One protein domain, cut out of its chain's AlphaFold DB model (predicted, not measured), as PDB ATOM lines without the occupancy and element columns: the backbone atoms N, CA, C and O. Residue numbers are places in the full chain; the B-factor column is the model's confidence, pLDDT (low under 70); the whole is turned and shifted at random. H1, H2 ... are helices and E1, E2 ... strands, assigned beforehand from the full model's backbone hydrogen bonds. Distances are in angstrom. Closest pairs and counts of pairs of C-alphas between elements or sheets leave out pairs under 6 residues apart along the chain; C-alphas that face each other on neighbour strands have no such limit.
ATOM      1  N   PRO A 226     134.046  97.075 169.641       86.38
ATOM      2  CA  PRO A 226     133.539  97.171 168.281       86.38
ATOM      3  C   PRO A 226     132.015  97.337 168.290       86.38
ATOM      4  O   PRO A 226     131.336  96.958 169.248       86.38
ATOM      5  N   SER A 227     131.481  97.900 167.211       89.88
ATOM      6  CA  SER A 227     130.045  98.145 167.051       89.88
ATOM      7  C   SER A 227     129.519  97.593 165.732       89.88
ATOM      8  O   SER A 227     130.253  97.519 164.749       89.88
ATOM      9  N   PHE A 228     128.226  97.282 165.707       91.44
ATOM     10  CA  PHE A 228     127.461  96.967 164.501       91.44
ATOM     11  C   PHE A 228     126.374  98.026 164.316       91.44
ATOM     12  O   PHE A 228     125.868  98.564 165.303       91.44
ATOM     13  N   THR A 229     125.982  98.308 163.075       93.00
ATOM     14  CA  THR A 229     124.801  99.148 162.805       93.00
ATOM     15  C   THR A 229     123.500  98.364 162.966       93.00
ATOM     16  O   THR A 229     122.444  98.954 163.168       93.00
ATOM     17  N   GLY A 230     123.577  97.034 162.907       92.44
ATOM     18  CA  GLY A 230     122.468  96.129 163.161       92.44
ATOM     19  C   GLY A 230     122.792  94.714 162.706       92.44
ATOM     20  O   GLY A 230     123.937  94.377 162.404       92.44
ATOM     21  N   PHE A 231     121.759  93.890 162.617       90.88
ATOM     22  CA  PHE A 231     121.828  92.564 162.022       90.88
ATOM     23  C   PHE A 231     120.578  92.327 161.179       90.88
ATOM     24  O   PHE A 231     119.542  92.957 161.388       90.88
ATOM     25  N   THR A 232     120.685  91.421 160.220       90.12
ATOM     26  CA  THR A 232     119.564  90.947 159.405       90.12
ATOM     27  C   THR A 232     119.460  89.442 159.524       90.12
ATOM     28  O   THR A 232     120.479  88.747 159.520       90.12
ATOM     29  N   LEU A 233     118.226  88.960 159.618       89.81
ATOM     30  CA  LEU A 233     117.903  87.544 159.626       89.81
ATOM     31  C   LEU A 233     117.359  87.151 158.257       89.81
ATOM     32  O   LEU A 233     116.555  87.878 157.680       89.81
ATOM     33  N   THR A 234     117.788  86.003 157.748       88.38
ATOM     34  CA  THR A 234     117.222  85.411 156.534       88.38
ATOM     35  C   THR A 234     116.955  83.935 156.759       88.38
ATOM     36  O   THR A 234     117.710  83.264 157.454       88.38
ATOM     37  N   ASP A 235     115.886  83.405 156.174       89.25
ATOM     38  CA  ASP A 235     115.705  81.957 156.113       89.25
ATOM     39  C   ASP A 235     116.546  81.424 154.951       89.25
ATOM     40  O   ASP A 235     116.482  81.976 153.859       89.25
ATOM     41  N   ALA A 236     117.364  80.400 155.158       86.69
ATOM     42  CA  ALA A 236     118.127  79.726 154.110       86.69
ATOM     43  C   ALA A 236     117.461  78.415 153.645       86.69
ATOM     44  O   ALA A 236     117.998  77.731 152.773       86.69
ATOM     45  N   ASN A 237     116.292  78.058 154.192       89.31
ATOM     46  CA  ASN A 237     115.509  76.913 153.744       89.31
ATOM     47  C   ASN A 237     114.554  77.329 152.606       89.31
ATOM     48  O   ASN A 237     113.595  78.074 152.787       89.31
ATOM     49  N   ALA A 238     114.805  76.813 151.400       88.56
ATOM     50  CA  ALA A 238     114.028  77.150 150.205       88.56
ATOM     51  C   ALA A 238     112.552  76.706 150.276       88.56
ATOM     52  O   ALA A 238     111.699  77.283 149.602       88.56
ATOM     53  N   THR A 239     112.232  75.679 151.071       90.56
ATOM     54  CA  THR A 239     110.857  75.181 151.226       90.56
ATOM     55  C   THR A 239     110.026  76.141 152.064       90.56
ATOM     56  O   THR A 239     108.917  76.496 151.673       90.56
ATOM     57  N   THR A 240     110.565  76.603 153.191       88.31
ATOM     58  CA  THR A 240     109.882  77.561 154.068       88.31
ATOM     59  C   THR A 240     109.769  78.931 153.409       88.31
ATOM     60  O   THR A 240     108.694  79.517 153.478       88.31
ATOM     61  N   GLN A 241     110.782  79.383 152.658       88.31
ATOM     62  CA  GLN A 241     110.707  80.619 151.858       88.31
ATOM     63  C   GLN A 241     109.566  80.623 150.825       88.31
ATOM     64  O   GLN A 241     108.994  81.668 150.532       88.31
ATOM     65  N   ARG A 242     109.230  79.467 150.234       87.69
ATOM     66  CA  ARG A 242     108.114  79.371 149.273       87.69
ATOM     67  C   ARG A 242     106.749  79.472 149.944       87.69
ATOM     68  O   ARG A 242     105.799  79.920 149.310       87.69
ATOM     69  N   ILE A 243     106.651  79.018 151.191       87.81
ATOM     70  CA  ILE A 243     105.412  79.026 151.979       87.81
ATOM     71  C   ILE A 243     105.220  80.395 152.638       87.81
ATOM     72  O   ILE A 243     104.113  80.925 152.650       87.81
ATOM     73  N   ILE A 244     106.304  80.972 153.157       87.44
ATOM     74  CA  ILE A 244     106.348  82.281 153.800       87.44
ATOM     75  C   ILE A 244     107.410  83.123 153.077       87.44
ATOM     76  O   ILE A 244     108.582  83.092 153.448       87.44
ATOM     77  N   PRO A 245     107.025  83.859 152.020       79.25
ATOM     78  CA  PRO A 245     107.966  84.665 151.240       79.25
ATOM     79  C   PRO A 245     108.420  85.936 151.967       79.25
ATOM     80  O   PRO A 245     109.350  86.604 151.515       79.25
ATOM     81  N   GLU A 246     107.770  86.300 153.077       83.12
ATOM     82  CA  GLU A 246     108.137  87.475 153.859       83.12
ATOM     83  C   GLU A 246     109.392  87.201 154.714       83.12
ATOM     84  O   GLU A 246     109.390  86.273 155.520       83.12
ATOM     85  N   PRO A 247     110.454  88.024 154.610       77.12
ATOM     86  CA  PRO A 247     111.740  87.768 155.270       77.12
ATOM     87  C   PRO A 247     111.735  88.000 156.793       77.12
ATOM     88  O   PRO A 247     112.748  87.781 157.452       77.12
ATOM     89  N   THR A 248     110.624  88.480 157.351       83.25
ATOM     90  CA  THR A 248     110.444  88.798 158.778       83.25
ATOM     91  C   THR A 248     109.859  87.633 159.581       83.25
ATOM     92  O   THR A 248     109.873  87.677 160.810       83.25
ATOM     93  N   HIS A 249     109.362  86.593 158.908       87.06
ATOM     94  CA  HIS A 249     108.669  85.465 159.521       87.06
ATOM     95  C   HIS A 249     109.461  84.167 159.347       87.06
ATOM     96  O   HIS A 249     110.028  83.897 158.290       87.06
ATOM     97  N   PHE A 250     109.467  83.336 160.391       88.38
ATOM     98  CA  PHE A 250     110.197  82.070 160.422       88.38
ATOM     99  C   PHE A 250     109.283  80.939 160.890       88.38
ATOM    100  O   PHE A 250     108.492  81.100 161.821       88.38
ATOM    101  N   VAL A 251     109.402  79.778 160.250       87.06
ATOM    102  CA  VAL A 251     108.667  78.565 160.606       87.06
ATOM    103  C   VAL A 251     109.451  77.823 161.680       87.06
ATOM    104  O   VAL A 251     110.585  77.399 161.452       87.06
ATOM    105  N   SER A 252     108.834  77.641 162.848       84.44
ATOM    106  CA  SER A 252     109.433  76.895 163.960       84.44
ATOM    107  C   SER A 252     109.950  75.533 163.494       84.44
ATOM    108  O   SER A 252     109.270  74.836 162.741       84.44
ATOM    109  N   ILE A 253     111.159  75.165 163.935       80.25
ATOM    110  CA  ILE A 253     111.861  73.901 163.632       80.25
ATOM    111  C   ILE A 253     112.283  73.742 162.157       80.25
ATOM    112  O   ILE A 253     113.283  73.083 161.887       80.25
ATOM    113  N   MET A 254     111.572  74.346 161.203       84.81
ATOM    114  CA  MET A 254     111.817  74.164 159.771       84.81
ATOM    115  C   MET A 254     112.726  75.230 159.157       84.81
ATOM    116  O   MET A 254     113.491  74.907 158.249       84.81
ATOM    117  N   SER A 255     112.647  76.485 159.603       87.12
ATOM    118  CA  SER A 255     113.477  77.562 159.056       87.12
ATOM    119  C   SER A 255     114.958  77.349 159.366       87.12
ATOM    120  O   SER A 255     115.334  77.031 160.495       87.12
ATOM    121  N   LEU A 256     115.809  77.595 158.371       87.50
ATOM    122  CA  LEU A 256     117.260  77.622 158.526       87.50
ATOM    123  C   LEU A 256     117.700  79.079 158.680       87.50
ATOM    124  O   LEU A 256     118.151  79.711 157.728       87.50
ATOM    125  N   VAL A 257     117.510  79.642 159.870       86.19
ATOM    126  CA  VAL A 257     117.745  81.071 160.106       86.19
ATOM    127  C   VAL A 257     119.241  81.388 160.060       86.19
ATOM    128  O   VAL A 257     120.024  80.838 160.831       86.19
ATOM    129  N   LYS A 258     119.634  82.308 159.178       85.50
ATOM    130  CA  LYS A 258     120.981  82.861 159.039       85.50
ATOM    131  C   LYS A 258     121.028  84.283 159.576       85.50
ATOM    132  O   LYS A 258     120.167  85.100 159.258       85.50
ATOM    133  N   VAL A 259     122.075  84.585 160.339       87.69
ATOM    134  CA  VAL A 259     122.364  85.938 160.828       87.69
ATOM    135  C   VAL A 259     123.455  86.567 159.966       87.69
ATOM    136  O   VAL A 259     124.497  85.955 159.736       87.69
ATOM    137  N   ALA A 260     123.228  87.795 159.507       88.69
ATOM    138  CA  ALA A 260     124.252  88.642 158.907       88.69
ATOM    139  C   ALA A 260     124.421  89.912 159.747       88.69
ATOM    140  O   ALA A 260     123.442  90.604 160.035       88.69
ATOM    141  N   PHE A 261     125.656  90.204 160.154       90.69
ATOM    142  CA  PHE A 261     125.995  91.412 160.903       90.69
ATOM    143  C   PHE A 261     126.254  92.570 159.941       90.69
ATOM    144  O   PHE A 261     127.056  92.455 159.015       90.69
ATOM    145  N   ASN A 262     125.603  93.706 160.179       91.19
ATOM    146  CA  ASN A 262     125.690  94.878 159.318       91.19
ATOM    147  C   ASN A 262     126.592  95.944 159.942       91.19
ATOM    148  O   ASN A 262     126.537  96.206 161.145       91.19
ATOM    149  N   GLY A 263     127.424  96.575 159.108       90.38
ATOM    150  CA  GLY A 263     128.222  97.736 159.501       90.38
ATOM    151  C   GLY A 263     129.186  97.480 160.661       90.38
ATOM    152  O   GLY A 263     129.303  98.332 161.537       90.38
ATOM    153  N   ALA A 264     129.847  96.318 160.692       90.19
ATOM    154  CA  ALA A 264     130.882  96.026 161.681       90.19
ATOM    155  C   ALA A 264     132.003  97.077 161.610       90.19
ATOM    156  O   ALA A 264     132.637  97.250 160.566       90.19
ATOM    157  N   GLN A 265     132.240  97.780 162.715       89.81
ATOM    158  CA  GLN A 265     133.256  98.822 162.830       89.81
ATOM    159  C   GLN A 265     134.133  98.568 164.050       89.81
ATOM    160  O   GLN A 265     133.643  98.441 165.176       89.81
ATOM    161  N   ALA A 266     135.439  98.518 163.814       86.75
ATOM    162  CA  ALA A 266     136.427  98.528 164.876       86.75
ATOM    163  C   ALA A 266     136.615  99.948 165.436       86.75
ATOM    164  O   ALA A 266     136.202 100.941 164.828       86.75
ATOM    165  N   LYS A 267     137.253 100.050 166.603       86.94
ATOM    166  CA  LYS A 267     137.599 101.323 167.248       86.94
ATOM    167  C   LYS A 267     139.111 101.448 167.372       86.94
ATOM    168  O   LYS A 267     139.795 100.445 167.523       86.94
ATOM    169  N   ASN A 268     139.610 102.682 167.350       86.56
ATOM    170  CA  ASN A 268     140.998 103.018 167.681       86.56
ATOM    171  C   ASN A 268     142.056 102.256 166.857       86.56
ATOM    172  O   ASN A 268     143.054 101.799 167.400       86.56
ATOM    173  N   GLY A 269     141.813 102.063 165.557       81.88
ATOM    174  CA  GLY A 269     142.729 101.329 164.671       81.88
ATOM    175  C   GLY A 269     142.787  99.814 164.899       81.88
ATOM    176  O   GLY A 269     143.535  99.143 164.196       81.88
ATOM    177  N   ALA A 270     142.007  99.272 165.841       87.00
ATOM    178  CA  ALA A 270     141.953  97.841 166.119       87.00
ATOM    179  C   ALA A 270     141.351  97.044 164.952       87.00
ATOM    180  O   ALA A 270     140.608  97.578 164.122       87.00
ATOM    181  N   THR A 271     141.584  95.734 164.960       87.38
ATOM    182  CA  THR A 271     140.925  94.780 164.061       87.38
ATOM    183  C   THR A 271     139.949  93.909 164.849       87.38
ATOM    184  O   THR A 271     140.218  93.494 165.974       87.38
ATOM    185  N   ILE A 272     138.782  93.616 164.269       88.44
ATOM    186  CA  ILE A 272     137.815  92.709 164.895       88.44
ATOM    187  C   ILE A 272     138.264  91.266 164.652       88.44
ATOM    188  O   ILE A 272     138.156  90.774 163.533       88.44
ATOM    189  N   ALA A 273     138.720  90.582 165.703       87.38
ATOM    190  CA  ALA A 273     139.178  89.189 165.616       87.38
ATOM    191  C   ALA A 273     138.061  88.200 165.224       87.38
ATOM    192  O   ALA A 273     138.314  87.166 164.604       87.38
ATOM    193  N   GLY A 274     136.816  88.507 165.587       86.88
ATOM    194  CA  GLY A 274     135.645  87.728 165.212       86.88
ATOM    195  C   GLY A 274     134.401  88.147 165.983       86.88
ATOM    196  O   GLY A 274     134.476  88.828 167.007       86.88
ATOM    197  N   TYR A 275     133.252  87.726 165.478       88.81
ATOM    198  CA  TYR A 275     131.956  87.844 166.133       88.81
ATOM    199  C   TYR A 275     131.112  86.617 165.784       88.81
ATOM    200  O   TYR A 275     131.300  86.003 164.732       88.81
ATOM    201  N   TYR A 276     130.196  86.255 166.679       86.06
ATOM    202  CA  TYR A 276     129.285  85.133 166.479       86.06
ATOM    203  C   TYR A 276     127.876  85.512 166.930       86.06
ATOM    204  O   TYR A 276     127.695  86.355 167.810       86.06
ATOM    205  N   ALA A 277     126.882  84.883 166.310       85.31
ATOM    206  CA  ALA A 277     125.498  84.894 166.764       85.31
ATOM    207  C   ALA A 277     125.053  83.462 167.058       85.31
ATOM    208  O   ALA A 277     125.462  82.525 166.368       85.31
ATOM    209  N   GLU A 278     124.196  83.321 168.063       82.94
ATOM    210  CA  GLU A 278     123.557  82.068 168.449       82.94
ATOM    211  C   GLU A 278     122.038  82.266 168.473       82.94
ATOM    212  O   GLU A 278     121.540  83.266 168.991       82.94
ATOM    213  N   ILE A 279     121.306  81.306 167.905       79.12
ATOM    214  CA  ILE A 279     119.843  81.282 167.923       79.12
ATOM    215  C   ILE A 279     119.406  80.265 168.975       79.12
ATOM    216  O   ILE A 279     119.483  79.056 168.762       79.12
ATOM    217  N   VAL A 280     118.952  80.765 170.123       74.31
ATOM    218  CA  VAL A 280     118.544  79.929 171.258       74.31
ATOM    219  C   VAL A 280     117.190  79.275 170.966       74.31
ATOM    220  O   VAL A 280     116.229  79.958 170.621       74.31
ATOM    221  N   GLY A 281     117.105  77.950 171.113       68.00
ATOM    222  CA  GLY A 281     115.864  77.181 170.926       68.00
ATOM    223  C   GLY A 281     115.576  76.710 169.492       68.00
ATOM    224  O   GLY A 281     114.581  76.022 169.278       68.00
ATOM    225  N   GLY A 282     116.438  77.030 168.520       58.78
ATOM    226  CA  GLY A 282     116.463  76.376 167.203       58.78
ATOM    227  C   GLY A 282     117.339  75.116 167.209       58.78
ATOM    228  O   GLY A 282     118.093  74.887 168.156       58.78
ATOM    229  N   GLN A 283     117.291  74.296 166.149       55.91
ATOM    230  CA  GLN A 283     118.384  73.340 165.916       55.91
ATOM    231  C   GLN A 283     119.694  74.143 165.824       55.91
ATOM    232  O   GLN A 283     119.731  75.201 165.207       55.91
ATOM    233  N   GLN A 284     120.727  73.718 166.542       43.56
ATOM    234  CA  GLN A 284     121.903  74.527 166.869       43.56
ATOM    235  C   GLN A 284     122.671  74.959 165.600       43.56
ATOM    236  O   GLN A 284     123.257  74.120 164.917       43.56
ATOM    237  N   PHE A 285     122.712  76.261 165.290       51.25
ATOM    238  CA  PHE A 285     123.512  76.806 164.184       51.25
ATOM    239  C   PHE A 285     124.495  77.859 164.708       51.25
ATOM    240  O   PHE A 285     124.095  78.904 165.214       51.25
ATOM    241  N   CYS A 286     125.796  77.578 164.584       43.75
ATOM    242  CA  CYS A 286     126.867  78.532 164.871       43.75
ATOM    243  C   CYS A 286     127.255  79.261 163.578       43.75
ATOM    244  O   CYS A 286     127.799  78.640 162.664       43.75
ATOM    245  N   PHE A 287     127.029  80.575 163.503       51.47
ATOM    246  CA  PHE A 287     127.551  81.405 162.413       51.47
ATOM    247  C   PHE A 287     128.863  82.045 162.856       51.47
ATOM    248  O   PHE A 287     128.875  82.904 163.736       51.47
ATOM    249  N   ASN A 288     129.972  81.594 162.267       43.88
ATOM    250  CA  ASN A 288     131.312  82.079 162.578       43.88
ATOM    251  C   ASN A 288     131.834  82.870 161.373       43.88
ATOM    252  O   ASN A 288     132.251  82.278 160.378       43.88
ATOM    253  N   GLU A 289     131.802  84.200 161.437       48.62
ATOM    254  CA  GLU A 289     132.465  85.042 160.438       48.62
ATOM    255  C   GLU A 289     133.844  85.431 160.982       48.62
ATOM    256  O   GLU A 289     134.036  86.462 161.627       48.62
ATOM    257  N   ARG A 290     134.836  84.559 160.758       40.25
ATOM    258  CA  ARG A 290     136.242  84.935 160.932       40.25
ATOM    259  C   ARG A 290     136.638  85.797 159.743       40.25
ATOM    260  O   ARG A 290     136.976  85.266 158.686       40.25
TER     261      ARG A 290
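What this domain is: This is residues 226 to 290 of the 294 residues of a protein of Streptococcus sp. HSISS2 (UniProt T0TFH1). The model is a loose rod with a two-stranded antiparallel ribbon, E1 and E2, in its middle; a shorter hairpin, E3 and E4, lies alongside E2. The short helix H1 is near one end of the rod, and the unnamed loop of residues 263 to 274 reaches out to the other. The printed part has 65 residues, with one named helix and four named strands in the order E1, H1, E2, E3, E4. The class is mixed, helices and strands, with under half of the residues in named elements. The radius of gyration of the C-alphas is 14.2 A, and the spans are 46 by 22 by 16 A.

Where its parts are: Find C-alpha 230 at (122.468, 96.129, 163.161); from there E1, residues 230 to 235, runs 17.2 A. E2, residues 257 to 262, covers 15.9 A. H1 is residues 238 to 243, 9.0 A long. E3, residues 275 to 278, measures 10.5 A, and E4, residues 286 to 289, 9.7 A, ending at C-alpha 289 (132.465, 85.042, 160.438).

How they stand to each other: Look first at E1 and E2, antiparallel at 154 degrees, where N 258 and O 234 are 2.8 A apart, within hydrogen-bond range. E3 and E4 form a hairpin, antiparallel at 162 degrees, with no N and O pair within that range. The closest C-alphas of E2 and E4, Val 259 and Phe 287, are 7.1 A apart; those of E2 and E3, Val 259 and Ala 277, 6.8 A. E1 is apart from both E3 and E4. In H1 every O i to N i+4 pair is within hydrogen-bond range; its closest C-alpha to E1 is Gln 241, 6.7 A from that of Asp 235.

The domain as a whole: The C-alphas farthest apart, those of Ile 243 and Asn 268, are 45.7 A apart. The printed part has no cut. The links H1 to E2 and E2 to E3 are long. Expect low confidence at residues 281 to 290, under pLDDT 70.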